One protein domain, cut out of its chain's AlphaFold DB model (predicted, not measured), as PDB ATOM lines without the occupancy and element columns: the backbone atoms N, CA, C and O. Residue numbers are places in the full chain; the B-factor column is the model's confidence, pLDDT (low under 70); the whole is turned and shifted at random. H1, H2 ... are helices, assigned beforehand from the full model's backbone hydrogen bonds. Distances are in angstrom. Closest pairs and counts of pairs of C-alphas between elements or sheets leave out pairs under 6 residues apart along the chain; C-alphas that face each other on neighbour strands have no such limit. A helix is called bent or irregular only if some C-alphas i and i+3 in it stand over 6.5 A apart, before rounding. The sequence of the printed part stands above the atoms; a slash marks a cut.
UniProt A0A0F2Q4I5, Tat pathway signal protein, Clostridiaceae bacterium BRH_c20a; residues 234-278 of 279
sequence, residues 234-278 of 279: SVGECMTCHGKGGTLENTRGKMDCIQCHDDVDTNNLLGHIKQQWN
ATOM      1  N   SER A 234     147.003  59.983 287.970       90.69
ATOM      2  CA  SER A 234     146.277  59.912 286.695       90.69
ATOM      3  C   SER A 234     145.586  61.228 286.314       90.69
ATOM      4  O   SER A 234     145.564  61.614 285.147       90.69
ATOM      5  N   VAL A 235     145.067  61.978 287.293       92.25
ATOM      6  CA  VAL A 235     144.411  63.268 287.051       92.25
ATOM      7  C   VAL A 235     145.426  64.295 286.557       92.25
ATOM      8  O   VAL A 235     145.107  65.082 285.672       92.25
ATOM      9  N   GLY A 236     146.639  64.313 287.113       89.56
ATOM     10  CA  GLY A 236     147.694  65.233 286.682       89.56
ATOM     11  C   GLY A 236     148.165  64.943 285.259       89.56
ATOM     12  O   GLY A 236     148.310  65.862 284.454       89.56
ATOM     13  N   GLU A 237     148.343  63.666 284.936       88.81
ATOM     14  CA  GLU A 237     148.803  63.214 283.624       88.81
ATOM     15  C   GLU A 237     147.745  63.466 282.543       88.81
ATOM     16  O   GLU A 237     147.976  64.228 281.600       88.81
ATOM     17  N   CYS A 238     146.541  62.913 282.715       90.88
ATOM     18  CA  CYS A 238     145.475  62.972 281.716       90.88
ATOM     19  C   CYS A 238     144.983  64.404 281.467       90.88
ATOM     20  O   CYS A 238     144.718  64.798 280.326       90.88
ATOM     21  N   MET A 239     144.879  65.225 282.517       92.81
ATOM     22  CA  MET A 239     144.329  66.579 282.384       92.81
ATOM     23  C   MET A 239     145.269  67.551 281.667       92.81
ATOM     24  O   MET A 239     144.823  68.640 281.310       92.81
ATOM     25  N   THR A 240     146.515  67.162 281.377       92.06
ATOM     26  CA  THR A 240     147.421  67.957 280.532       92.06
ATOM     27  C   THR A 240     146.860  68.133 279.114       92.06
ATOM     28  O   THR A 240     146.968  69.214 278.539       92.06
ATOM     29  N   CYS A 241     146.204  67.103 278.566       91.25
ATOM     30  CA  CYS A 241     145.556  67.169 277.249       91.25
ATOM     31  C   CYS A 241     144.032  67.298 277.355       91.25
ATOM     32  O   CYS A 241     143.421  68.048 276.594       91.25
ATOM     33  N   HIS A 242     143.412  66.572 278.288       92.31
ATOM     34  CA  HIS A 242     141.954  66.485 278.391       92.31
ATOM     35  C   HIS A 242     141.323  67.594 279.242       92.31
ATOM     36  O   HIS A 242     140.111  67.802 279.175       92.31
ATOM     37  N   GLY A 243     142.123  68.286 280.055       93.38
ATOM     38  CA  GLY A 243     141.665  69.347 280.938       93.38
ATOM     39  C   GLY A 243     141.548  70.704 280.254       93.38
ATOM     40  O   GLY A 243     141.891  70.879 279.088       93.38
ATOM     41  N   LYS A 244     141.066  71.685 281.021       93.88
ATOM     42  CA  LYS A 244     140.890  73.069 280.567       93.88
ATOM     43  C   LYS A 244     142.203  73.652 280.029       93.88
ATOM     44  O   LYS A 244     143.184  73.708 280.769       93.88
ATOM     45  N   GLY A 245     142.191  74.155 278.797       93.06
ATOM     46  CA  GLY A 245     143.357  74.688 278.092       93.06
ATOM     47  C   GLY A 245     144.252  73.625 277.446       93.06
ATOM     48  O   GLY A 245     145.281  73.981 276.875       93.06
ATOM     49  N   GLY A 246     143.890  72.344 277.551       90.38
ATOM     50  CA  GLY A 246     144.576  71.240 276.890       90.38
ATOM     51  C   GLY A 246     144.206  71.122 275.410       90.38
ATOM     52  O   GLY A 246     143.264  71.742 274.925       90.38
ATOM     53  N   THR A 247     144.954  70.303 274.672       89.75
ATOM     54  CA  THR A 247     144.754  70.110 273.224       89.75
ATOM     55  C   THR A 247     143.424  69.448 272.864       89.75
ATOM     56  O   THR A 247     142.918  69.689 271.772       89.75
ATOM     57  N   LEU A 248     142.867  68.618 273.752       89.62
ATOM     58  CA  LEU A 248     141.584  67.939 273.548       89.62
ATOM     59  C   LEU A 248     140.437  68.613 274.304       89.62
ATOM     60  O   LEU A 248     139.342  68.700 273.758       89.62
ATOM     61  N   GLU A 249     140.673  69.043 275.551       92.69
ATOM     62  CA  GLU A 249     139.685  69.696 276.435       92.69
ATOM     63  C   GLU A 249     138.281  69.048 276.388       92.69
ATOM     64  O   GLU A 249     137.254  69.706 276.234       92.69
ATOM     65  N   ASN A 250     138.216  67.720 276.486       92.19
ATOM     66  CA  ASN A 250     136.977  66.953 276.317       92.19
ATOM     67  C   ASN A 250     136.523  66.224 277.594       92.19
ATOM     68  O   ASN A 250     135.578  65.436 277.542       92.19
ATOM     69  N   THR A 251     137.154  66.486 278.744       92.50
ATOM     70  CA  THR A 251     136.722  65.945 280.038       92.50
ATOM     71  C   THR A 251     136.724  66.996 281.145       92.50
ATOM     72  O   THR A 251     137.304  68.077 281.038       92.50
ATOM     73  N   ARG A 252     136.054  66.673 282.253       93.69
ATOM     74  CA  ARG A 252     136.055  67.472 283.478       93.69
ATOM     75  C   ARG A 252     136.006  66.565 284.698       93.69
ATOM     76  O   ARG A 252     135.314  65.552 284.694       93.69
ATOM     77  N   GLY A 253     136.642  66.995 285.781       92.94
ATOM     78  CA  GLY A 253     136.570  66.304 287.063       92.94
ATOM     79  C   GLY A 253     137.926  66.176 287.737       92.94
ATOM     80  O   GLY A 253     138.936  66.663 287.235       92.94
ATOM     81  N   LYS A 254     137.906  65.558 288.917       94.94
ATOM     82  CA  LYS A 254     139.088  65.279 289.747       94.94
ATOM     83  C   LYS A 254     139.072  63.859 290.332       94.94
ATOM     84  O   LYS A 254     139.848  63.567 291.233       94.94
ATOM     85  N   MET A 255     138.141  63.014 289.878       95.62
ATOM     86  CA  MET A 255     138.135  61.596 290.245       95.62
ATOM     87  C   MET A 255     139.291  60.896 289.541       95.62
ATOM     88  O   MET A 255     139.685  61.312 288.453       95.62
ATOM     89  N   ASP A 256     139.813  59.853 290.172       94.50
ATOM     90  CA  ASP A 256     140.896  59.055 289.617       94.50
ATOM     91  C   ASP A 256     140.457  58.381 288.305       94.50
ATOM     92  O   ASP A 256     139.441  57.686 288.256       94.50
ATOM     93  N   CYS A 257     141.197  58.633 287.222       92.44
ATOM     94  CA  CYS A 257     140.822  58.216 285.873       92.44
ATOM     95  C   CYS A 257     140.906  56.695 285.698       92.44
ATOM     96  O   CYS A 257     140.045  56.102 285.049       92.44
ATOM     97  N   ILE A 258     141.905  56.059 286.317       90.12
ATOM     98  CA  ILE A 258     142.196  54.629 286.129       90.12
ATOM     99  C   ILE A 258     141.170  53.709 286.799       90.12
ATOM    100  O   ILE A 258     141.207  52.502 286.604       90.12
ATOM    101  N   GLN A 259     140.213  54.262 287.553       87.62
ATOM    102  CA  GLN A 259     139.091  53.480 288.081       87.62
ATOM    103  C   GLN A 259     138.102  53.041 286.995       87.62
ATOM    104  O   GLN A 259     137.314  52.125 287.218       87.62
ATOM    105  N   CYS A 260     138.080  53.739 285.857       90.62
ATOM    106  CA  CYS A 260     137.178  53.446 284.740       90.62
ATOM    107  C   CYS A 260     137.891  53.391 283.383       90.62
ATOM    108  O   CYS A 260     137.311  52.889 282.428       90.62
ATOM    109  N   HIS A 261     139.107  53.927 283.296       88.00
ATOM    110  CA  HIS A 261     139.947  53.946 282.099       88.00
ATOM    111  C   HIS A 261     141.225  53.134 282.355       88.00
ATOM    112  O   HIS A 261     142.327  53.679 282.350       88.00
ATOM    113  N   ASP A 262     141.063  51.854 282.688       78.56
ATOM    114  CA  ASP A 262     142.142  50.922 283.046       78.56
ATOM    115  C   ASP A 262     142.837  50.288 281.828       78.56
ATOM    116  O   ASP A 262     143.908  49.697 281.952       78.56
ATOM    117  N   ASP A 263     142.254  50.447 280.644       74.88
ATOM    118  CA  ASP A 263     142.773  50.003 279.352       74.88
ATOM    119  C   ASP A 263     143.766  50.991 278.716       74.88
ATOM    120  O   ASP A 263     144.423  50.674 277.720       74.88
ATOM    121  N   VAL A 264     143.910  52.185 279.295       74.44
ATOM    122  CA  VAL A 264     144.873  53.189 278.843       74.44
ATOM    123  C   VAL A 264     146.251  52.879 279.425       74.44
ATOM    124  O   VAL A 264     146.546  53.196 280.576       74.44
ATOM    125  N   ASP A 265     147.130  52.302 278.602       74.19
ATOM    126  CA  ASP A 265     148.550  52.184 278.942       74.19
ATOM    127  C   ASP A 265     149.217  53.566 278.890       74.19
ATOM    128  O   ASP A 265     149.589  54.066 277.822       74.19
ATOM    129  N   THR A 266     149.389  54.184 280.059       67.44
ATOM    130  CA  THR A 266     150.067  55.479 280.209       67.44
ATOM    131  C   THR A 266     151.529  55.435 279.752       67.44
ATOM    132  O   THR A 266     152.084  56.470 279.382       67.44
ATOM    133  N   ASN A 267     152.143  54.246 279.662       72.19
ATOM    134  CA  ASN A 267     153.495  54.071 279.122       72.19
ATOM    135  C   ASN A 267     153.526  54.022 277.588       72.19
ATOM    136  O   ASN A 267     154.595  54.134 276.986       72.19
ATOM    137  N   ASN A 268     152.367  53.902 276.937       80.31
ATOM    138  CA  ASN A 268     152.217  53.917 275.488       80.31
ATOM    139  C   ASN A 268     151.321  55.077 275.035       80.31
ATOM    140  O   ASN A 268     150.359  54.906 274.281       80.31
ATOM    141  N   LEU A 269     151.680  56.291 275.458       77.25
ATOM    142  CA  LEU A 269     150.962  57.516 275.104       77.25
ATOM    143  C   LEU A 269     150.773  57.676 273.584       77.25
ATOM    144  O   LEU A 269     149.713  58.098 273.130       77.25
ATOM    145  N   LEU A 270     151.771  57.295 272.779       78.81
ATOM    146  CA  LEU A 270     151.661  57.317 271.316       78.81
ATOM    147  C   LEU A 270     150.602  56.339 270.795       78.81
ATOM    148  O   LEU A 270     149.850  56.693 269.890       78.81
ATOM    149  N   GLY A 271     150.535  55.126 271.347       79.69
ATOM    150  CA  GLY A 271     149.497  54.150 271.019       79.69
ATOM    151  C   GLY A 271     148.105  54.650 271.395       79.69
ATOM    152  O   GLY A 271     147.195  54.582 270.570       79.69
ATOM    153  N   HIS A 272     147.965  55.238 272.584       81.75
ATOM    154  CA  HIS A 272     146.717  55.852 273.038       81.75
ATOM    155  C   HIS A 272     146.260  56.993 272.110       81.75
ATOM    156  O   HIS A 272     145.109  57.016 271.672       81.75
ATOM    157  N   ILE A 273     147.168  57.907 271.739       76.38
ATOM    158  CA  ILE A 273     146.866  59.005 270.806       76.38
ATOM    159  C   ILE A 273     146.425  58.453 269.448       76.38
ATOM    160  O   ILE A 273     145.414  58.898 268.909       76.38
ATOM    161  N   LYS A 274     147.137  57.461 268.899       76.81
ATOM    162  CA  LYS A 274     146.782  56.860 267.605       76.81
ATOM    163  C   LYS A 274     145.390  56.232 267.615       76.81
ATOM    164  O   LYS A 274     144.606  56.496 266.710       76.81
ATOM    165  N   GLN A 275     145.053  55.482 268.666       73.06
ATOM    166  CA  GLN A 275     143.723  54.887 268.825       73.06
ATOM    167  C   GLN A 275     142.615  55.944 268.890       73.06
ATOM    168  O   GLN A 275     141.587  55.795 268.237       73.06
ATOM    169  N   GLN A 276     142.826  57.032 269.636       68.25
ATOM    170  CA  GLN A 276     141.839  58.109 269.774       68.25
ATOM    171  C   GLN A 276     141.639  58.911 268.478       68.25
ATOM    172  O   GLN A 276     140.547  59.411 268.220       68.25
ATOM    173  N   TRP A 277     142.683  59.034 267.657       66.50
ATOM    174  CA  TRP A 277     142.674  59.843 266.432       66.50
ATOM    175  C   TRP A 277     142.461  59.003 265.165       66.50
ATOM    176  O   TRP A 277     142.465  59.549 264.064       66.50
ATOM    177  N   ASN A 278     142.242  57.693 265.325       63.22
ATOM    178  CA  ASN A 278     142.077  56.723 264.243       63.22
ATOM    179  C   ASN A 278     143.250  56.754 263.231       63.22
ATOM    180  O   ASN A 278     143.030  56.706 262.017       63.22
TER     181      ASN A 278
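AT A GLANCE: This is residues 234 to 278 of the 279 residues of the protein "Tat pathway signal protein" of Clostridiaceae bacterium BRH_c20a (UniProt A0A0F2Q4I5). Two short helices, H2 and H1, make two sides of a small domain, and a long loop, residues 243 to 265, doubles back past H1 before crossing to H2. The end of H2 sticks out, with residues 273 to 278 standing free. The printed part has 45 residues, with H1 then H2 and no named strand; its class is all helix, though under half of its residues are in named elements. It is compact, with a radius of gyration of the C-alphas of 10.3 A, and rounded, spanning 24 by 22 by 14 A.

IN THESE COORDINATES: Find C-alpha 266 at (150.067, 55.479, 280.209); from there H2 runs 16.2 A to C-alpha 277 at (142.674, 59.843, 266.432). H2 is irregular: C-alphas 267 and 270 are 8.7 A apart. Look back to C-alpha 234 at (146.277, 59.912, 286.695), where H1 begins, residues 234 to 242, 11.4 A long. H1 is neither bent nor irregular, but only just: C-alphas 238 and 241 are 6.1 A apart.

HOW THE PARTS SIT: H2 and H1 are apart, with no C-alpha of one within 8 A of the other. O i to N i+4 pairs are within hydrogen-bond range in 6 of 8 cases in H2 and 3 of 5 in H1.

THE WHOLE: The C-alphas farthest apart, of Lys 254 and Asn 278, are 27.1 A apart. The printed part has no cut, and the link from H1 to H2 is long, 23 residues. Look for low model confidence, pLDDT under 70, at residues 266 and 276 to 278.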